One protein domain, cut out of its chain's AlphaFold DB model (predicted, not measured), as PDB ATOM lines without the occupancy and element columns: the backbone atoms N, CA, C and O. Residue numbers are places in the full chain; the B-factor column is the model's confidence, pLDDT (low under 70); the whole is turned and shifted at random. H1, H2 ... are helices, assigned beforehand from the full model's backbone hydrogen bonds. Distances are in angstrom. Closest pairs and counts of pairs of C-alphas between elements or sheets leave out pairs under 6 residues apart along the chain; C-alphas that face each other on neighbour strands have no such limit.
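What this domain is: This is residues 33 to 83 of the 352 residues of an uncharacterized protein of Planctomicrobium piriforme (UniProt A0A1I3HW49). Three short helices make a small body, their centres at the corners of a triangle. H1 crosses H3 near the middle of both, while H2 and H3 form a helical hairpin splayed like a V, closest where H2 begins and H3 ends, with the link of residues 59 to 65 across its wide end. The printed part has 51 residues with three named helices, in the order H1, H2, H3, and no named strand; its class is all helix. The whole is compact, with a radius of gyration of the C-alphas of 10.0 A, and spans 28 by 22 by 17 A.

How they stand to each other: H1, residues 33 to 41, touches H3, residues 66 to 75, at a steep tilt of 63 degrees, and they run opposite ways. Their closest C-alphas are those of Ala 38 and Ala 70, 4.3 A apart. H1 and H2, residues 49 to 58, are only just apart, at 8.5 A. H2 touches H3, and their closest C-alphas are those of Pro 49 and Ser 75, 4.3 A apart. This hairpin runs opposite ways at a steep tilt of 41 degrees. In H1, H2 and H3 every O i to N i+4 pair is within hydrogen-bond range.

Where its parts are: H1 begins at C-alpha 33, (247.121, 419.455, 233.968), and measures 12.1 A from first to last C-alpha. H2 begins at C-alpha 49, (244.364, 403.987, 228.290), and measures 14.4 A. H3 measures 14.1 A and ends at C-alpha 75, (241.110, 405.624, 230.611).

The domain as a whole: The two C-alphas farthest apart are those of Asp 60 and Asn 79, at 28.6 A. The printed part has no cut, and both links between helices are short, with 7 residues each. Mean pLDDT of the printed part is 83.5; residues 62 to 63 are under 70.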
ATOM      1  N   ARG A  33     246.687 419.499 232.566       83.06
ATOM      2  CA  ARG A  33     247.121 419.455 233.968       83.06
ATOM      3  C   ARG A  33     246.525 418.262 234.711       83.06
ATOM      4  O   ARG A  33     247.265 417.567 235.398       83.06
ATOM      5  N   GLN A  34     245.229 417.999 234.538       85.69
ATOM      6  CA  GLN A  34     244.549 416.873 235.181       85.69
ATOM      7  C   GLN A  34     245.070 415.536 234.641       85.69
ATOM      8  O   GLN A  34     245.252 414.596 235.411       85.69
ATOM      9  N   ARG A  35     245.401 415.467 233.343       86.69
ATOM     10  CA  ARG A  35     246.062 414.285 232.764       86.69
ATOM     11  C   ARG A  35     247.443 414.053 233.366       86.69
ATOM     12  O   ARG A  35     247.748 412.934 233.758       86.69
ATOM     13  N   ARG A  36     248.259 415.104 233.489       87.38
ATOM     14  CA  ARG A  36     249.587 415.002 234.110       87.38
ATOM     15  C   ARG A  36     249.509 414.576 235.572       87.38
ATOM     16  O   ARG A  36     250.264 413.700 235.969       87.38
ATOM     17  N   TRP A  37     248.583 415.154 236.336       88.19
ATOM     18  CA  TRP A  37     248.323 414.752 237.719       88.19
ATOM     19  C   TRP A  37     247.962 413.266 237.813       88.19
ATOM     20  O   TRP A  37     248.525 412.554 238.636       88.19
ATOM     21  N   ALA A  38     247.078 412.781 236.937       89.38
ATOM     22  CA  ALA A  38     246.680 411.379 236.931       89.38
ATOM     23  C   ALA A  38     247.849 410.440 236.582       89.38
ATOM     24  O   ALA A  38     247.998 409.391 237.200       89.38
ATOM     25  N   VAL A  39     248.702 410.832 235.632       91.75
ATOM     26  CA  VAL A  39     249.928 410.095 235.286       91.75
ATOM     27  C   VAL A  39     250.907 410.053 236.454       91.75
ATOM     28  O   VAL A  39     251.427 408.988 236.757       91.75
ATOM     29  N   GLU A  40     251.139 411.186 237.118       90.31
ATOM     30  CA  GLU A  40     252.047 411.278 238.266       90.31
ATOM     31  C   GLU A  40     251.532 410.457 239.455       90.31
ATOM     32  O   GLU A  40     252.300 409.707 240.049       90.31
ATOM     33  N   LEU A  41     250.230 410.532 239.758       88.31
ATOM     34  CA  LEU A  41     249.618 409.783 240.859       88.31
ATOM     35  C   LEU A  41     249.676 408.265 240.641       88.31
ATOM     36  O   LEU A  41     249.854 407.515 241.594       88.31
ATOM     37  N   LEU A  42     249.512 407.820 239.395       89.69
ATOM     38  CA  LEU A  42     249.555 406.404 239.026       89.69
ATOM     39  C   LEU A  42     250.965 405.915 238.665       89.69
ATOM     40  O   LEU A  42     251.108 404.778 238.220       89.69
ATOM     41  N   GLU A  43     251.980 406.776 238.802       91.62
ATOM     42  CA  GLU A  43     253.372 406.512 238.414       91.62
ATOM     43  C   GLU A  43     253.505 405.976 236.972       91.62
ATOM     44  O   GLU A  43     254.332 405.116 236.657       91.62
ATOM     45  N   LEU A  44     252.665 406.487 236.069       90.88
ATOM     46  CA  LEU A  44     252.631 406.069 234.674       90.88
ATOM     47  C   LEU A  44     253.710 406.787 233.849       90.88
ATOM     48  O   LEU A  44     254.012 407.956 234.088       90.88
ATOM     49  N   PRO A  45     254.259 406.141 232.807       89.94
ATOM     50  CA  PRO A  45     255.149 406.815 231.863       89.94
ATOM     51  C   PRO A  45     254.399 407.773 230.921       89.94
ATOM     52  O   PRO A  45     254.982 408.738 230.431       89.94
ATOM     53  N   GLU A  46     253.117 407.511 230.649       89.25
ATOM     54  CA  GLU A  46     252.287 408.277 229.715       89.25
ATOM     55  C   GLU A  46     250.789 408.164 230.047       89.25
ATOM     56  O   GLU A  46     250.331 407.174 230.618       89.25
ATOM     57  N   ALA A  47     250.010 409.178 229.650       86.38
ATOM     58  CA  ALA A  47     248.556 409.230 229.827       86.38
ATOM     59  C   ALA A  47     247.823 408.425 228.736       86.38
ATOM     60  O   ALA A  47     247.034 408.994 227.979       86.38
ATOM     61  N   THR A  48     248.101 407.124 228.611       88.00
ATOM     62  CA  THR A  48     247.410 406.261 227.637       88.00
ATOM     63  C   THR A  48     246.459 405.279 228.324       88.00
ATOM     64  O   THR A  48     246.804 404.725 229.372       88.00
ATOM     65  N   PRO A  49     245.287 404.975 227.729       85.25
ATOM     66  CA  PRO A  49     244.364 403.987 228.290       85.25
ATOM     67  C   PRO A  49     245.019 402.620 228.529       85.25
ATOM     68  O   PRO A  49     244.708 401.943 229.505       85.25
ATOM     69  N   ALA A  50     245.969 402.233 227.669       87.19
ATOM     70  CA  ALA A  50     246.741 401.001 227.815       87.19
ATOM     71  C   ALA A  50     247.693 401.035 229.025       87.19
ATOM     72  O   ALA A  50     247.822 400.029 229.723       87.19
ATOM     73  N   ALA A  51     248.338 402.176 229.295       86.75
ATOM     74  CA  ALA A  51     249.177 402.351 230.477       86.75
ATOM     75  C   ALA A  51     248.341 402.300 231.766       86.75
ATOM     76  O   ALA A  51     248.714 401.589 232.697       86.75
ATOM     77  N   ALA A  52     247.170 402.949 231.789       84.69
ATOM     78  CA  ALA A  52     246.244 402.855 232.921       84.69
ATOM     79  C   ALA A  52     245.746 401.429 233.166       84.69
ATOM     80  O   ALA A  52     245.772 400.976 234.306       84.69
ATOM     81  N   ALA A  53     245.350 400.701 232.116       86.00
ATOM     82  CA  ALA A  53     244.925 399.308 232.250       86.00
ATOM     83  C   ALA A  53     246.025 398.436 232.879       86.00
ATOM     84  O   ALA A  53     245.754 397.670 233.799       86.00
ATOM     85  N   ARG A  54     247.285 398.617 232.460       85.31
ATOM     86  CA  ARG A  54     248.426 397.917 233.071       85.31
ATOM     87  C   ARG A  54     248.669 398.316 234.525       85.31
ATOM     88  O   ARG A  54     248.980 397.448 235.330       85.31
ATOM     89  N   ALA A  55     248.543 399.597 234.874       83.25
ATOM     90  CA  ALA A  55     248.683 400.023 236.267       83.25
ATOM     91  C   ALA A  55     247.595 399.423 237.159       83.25
ATOM     92  O   ALA A  55     247.908 398.970 238.250       83.25
ATOM     93  N   ILE A  56     246.350 399.347 236.679       84.75
ATOM     94  CA  ILE A  56     245.252 398.668 237.386       84.75
ATOM     95  C   ILE A  56     245.574 397.190 237.636       84.75
ATOM     96  O   ILE A  56     245.289 396.682 238.713       84.75
ATOM     97  N   GLU A  57     246.149 396.493 236.651       84.88
ATOM     98  CA  GLU A  57     246.506 395.073 236.785       84.88
ATOM     99  C   GLU A  57     247.663 394.835 237.765       84.88
ATOM    100  O   GLU A  57     247.697 393.807 238.441       84.88
ATOM    101  N   LEU A  58     248.630 395.755 237.813       80.50
ATOM    102  CA  LEU A  58     249.860 395.600 238.594       80.50
ATOM    103  C   LEU A  58     249.748 396.122 240.025       80.50
ATOM    104  O   LEU A  58     250.492 395.669 240.896       80.50
ATOM    105  N   ALA A  59     248.875 397.090 240.267       76.00
ATOM    106  CA  ALA A  59     248.754 397.724 241.561       76.00
ATOM    107  C   ALA A  59     247.644 397.084 242.394       76.00
ATOM    108  O   ALA A  59     246.509 396.920 241.951       76.00
ATOM    109  N   ASP A  60     247.963 396.811 243.655       76.69
ATOM    110  CA  ASP A  60     246.985 396.455 244.684       76.69
ATOM    111  C   ASP A  60     246.286 397.734 245.177       76.69
ATOM    112  O   ASP A  60     246.430 398.165 246.324       76.69
ATOM    113  N   PHE A  61     245.615 398.438 244.258       70.56
ATOM    114  CA  PHE A  61     244.879 399.643 244.607       70.56
ATOM    115  C   PHE A  61     243.679 399.245 245.463       70.56
ATOM    116  O   PHE A  61     242.712 398.644 244.990       70.56
ATOM    117  N   GLY A  62     243.674 399.676 246.723       65.19
ATOM    118  CA  GLY A  62     242.410 399.894 247.407       65.19
ATOM    119  C   GLY A  62     241.690 401.007 246.653       65.19
ATOM    120  O   GLY A  62     242.055 402.161 246.830       65.19
ATOM    121  N   PHE A  63     240.741 400.677 245.770       62.62
ATOM    122  CA  PHE A  63     239.991 401.613 244.915       62.62
ATOM    123  C   PHE A  63     239.106 402.590 245.717       62.62
ATOM    124  O   PHE A  63     237.880 402.598 245.613       62.62
ATOM    125  N   TYR A  64     239.723 403.431 246.540       70.75
ATOM    126  CA  TYR A  64     239.063 404.413 247.379       70.75
ATOM    127  C   TYR A  64     239.745 405.765 247.189       70.75
ATOM    128  O   TYR A  64     240.851 405.981 247.667       70.75
ATOM    129  N   GLY A  65     239.055 406.701 246.531       77.06
ATOM    130  CA  GLY A  65     239.498 408.092 246.439       77.06
ATOM    131  C   GLY A  65     240.153 408.464 245.107       77.06
ATOM    132  O   GLY A  65     239.540 408.324 244.046       77.06
ATOM    133  N   ASN A  66     241.359 409.028 245.175       83.06
ATOM    134  CA  ASN A  66     241.980 409.785 244.084       83.06
ATOM    135  C   ASN A  66     242.516 408.894 242.954       83.06
ATOM    136  O   ASN A  66     242.518 409.306 241.799       83.06
ATOM    137  N   GLU A  67     242.911 407.663 243.261       86.88
ATOM    138  CA  GLU A  67     243.465 406.686 242.324       86.88
ATOM    139  C   GLU A  67     242.398 406.212 241.335       86.88
ATOM    140  O   GLU A  67     242.656 406.115 240.140       86.88
ATOM    141  N   THR A  68     241.160 406.003 241.801       86.25
ATOM    142  CA  THR A  68     240.030 405.644 240.920       86.25
ATOM    143  C   THR A  68     239.722 406.775 239.943       86.25
ATOM    144  O   THR A  68     239.461 406.536 238.765       86.25
ATOM    145  N   LEU A  69     239.795 408.018 240.423       86.25
ATOM    146  CA  LEU A  69     239.644 409.204 239.592       86.25
ATOM    147  C   LEU A  69     240.776 409.328 238.571       86.25
ATOM    148  O   LEU A  69     240.499 409.518 237.391       86.25
ATOM    149  N   ALA A  70     242.029 409.174 238.996       88.31
ATOM    150  CA  ALA A  70     243.192 409.205 238.114       88.31
ATOM    151  C   ALA A  70     243.124 408.126 237.029       88.31
ATOM    152  O   ALA A  70     243.300 408.433 235.850       88.31
ATOM    153  N   VAL A  71     242.785 406.890 237.406       88.19
ATOM    154  CA  VAL A  71     242.571 405.793 236.455       88.19
ATOM    155  C   VAL A  71     241.497 406.188 235.459       88.19
ATOM    156  O   VAL A  71     241.721 406.105 234.252       88.19
ATOM    157  N   ARG A  72     240.362 406.694 235.957       86.81
ATOM    158  CA  ARG A  72     239.278 407.154 235.100       86.81
ATOM    159  C   ARG A  72     239.780 408.204 234.113       86.81
ATOM    160  O   ARG A  72     239.564 407.997 232.932       86.81
ATOM    161  N   PHE A  73     240.520 409.235 234.532       84.75
ATOM    162  CA  PHE A  73     241.037 410.267 233.617       84.75
ATOM    163  C   PHE A  73     241.937 409.732 232.512       84.75
ATOM    164  O   PHE A  73     241.853 410.214 231.385       84.75
ATOM    165  N   VAL A  74     242.805 408.771 232.825       86.69
ATOM    166  CA  VAL A  74     243.716 408.197 231.828       86.69
ATOM    167  C   VAL A  74     242.976 407.225 230.899       86.69
ATOM    168  O   VAL A  74     243.339 407.090 229.730       86.69
ATOM    169  N   SER A  75     241.927 406.560 231.389       85.94
ATOM    170  CA  SER A  75     241.110 405.624 230.611       85.94
ATOM    171  C   SER A  75     240.007 406.293 229.780       85.94
ATOM    172  O   SER A  75     239.635 405.756 228.738       85.94
ATOM    173  N   THR A  76     239.469 407.434 230.217       82.81
ATOM    174  CA  THR A  76     238.387 408.145 229.520       82.81
ATOM    175  C   THR A  76     238.910 408.977 228.354       82.81
ATOM    176  O   THR A  76     239.886 409.715 228.486       82.81
ATOM    177  N   GLY A  77     238.229 408.898 227.208       74.38
ATOM    178  CA  GLY A  77     238.487 409.784 226.070       74.38
ATOM    179  C   GLY A  77     238.028 411.224 226.336       74.38
ATOM    180  O   GLY A  77     237.314 411.499 227.294       74.38
ATOM    181  N   GLU A  78     238.384 412.154 225.446       72.25
ATOM    182  CA  GLU A  78     238.061 413.593 225.571       72.25
ATOM    183  C   GLU A  78     236.570 413.921 225.715       72.25
ATOM    184  O   GLU A  78     236.226 414.997 226.198       72.25
ATOM    185  N   ASN A  79     235.694 412.993 225.328       73.00
ATOM    186  CA  ASN A  79     234.248 413.195 225.286       73.00
ATOM    187  C   ASN A  79     233.507 412.681 226.527       73.00
ATOM    188  O   ASN A  79     232.276 412.725 226.556       73.00
ATOM    189  N   ASP A  80     234.214 412.157 227.526       79.00
ATOM    190  CA  ASP A  80     233.559 411.549 228.678       79.00
ATOM    191  C   ASP A  80     233.095 412.587 229.705       79.00
ATOM    192  O   ASP A  80     233.789 413.553 230.028       79.00
ATOM    193  N   SER A  81     231.886 412.391 230.234       80.25
ATOM    194  CA  SER A  81     231.296 413.316 231.204       80.25
ATOM    195  C   SER A  81     231.631 412.908 232.639       80.25
ATOM    196  O   SER A  81     231.357 411.777 233.052       80.25
ATOM    197  N   PHE A  82     232.154 413.848 233.424       83.62
ATOM    198  CA  PHE A  82     232.396 413.670 234.857       83.62
ATOM    199  C   PHE A  82     231.155 414.016 235.669       83.62
ATOM    200  O   PHE A  82     230.452 414.986 235.370       83.62
ATOM    201  N   SER A  83     230.894 413.247 236.725       86.56
ATOM    202  CA  SER A  83     229.850 413.591 237.688       86.56
ATOM    203  C   SER A  83     230.216 414.871 238.448       86.56
ATOM    204  O   SER A  83     231.384 415.248 238.550       86.56
TER     205      SER A  83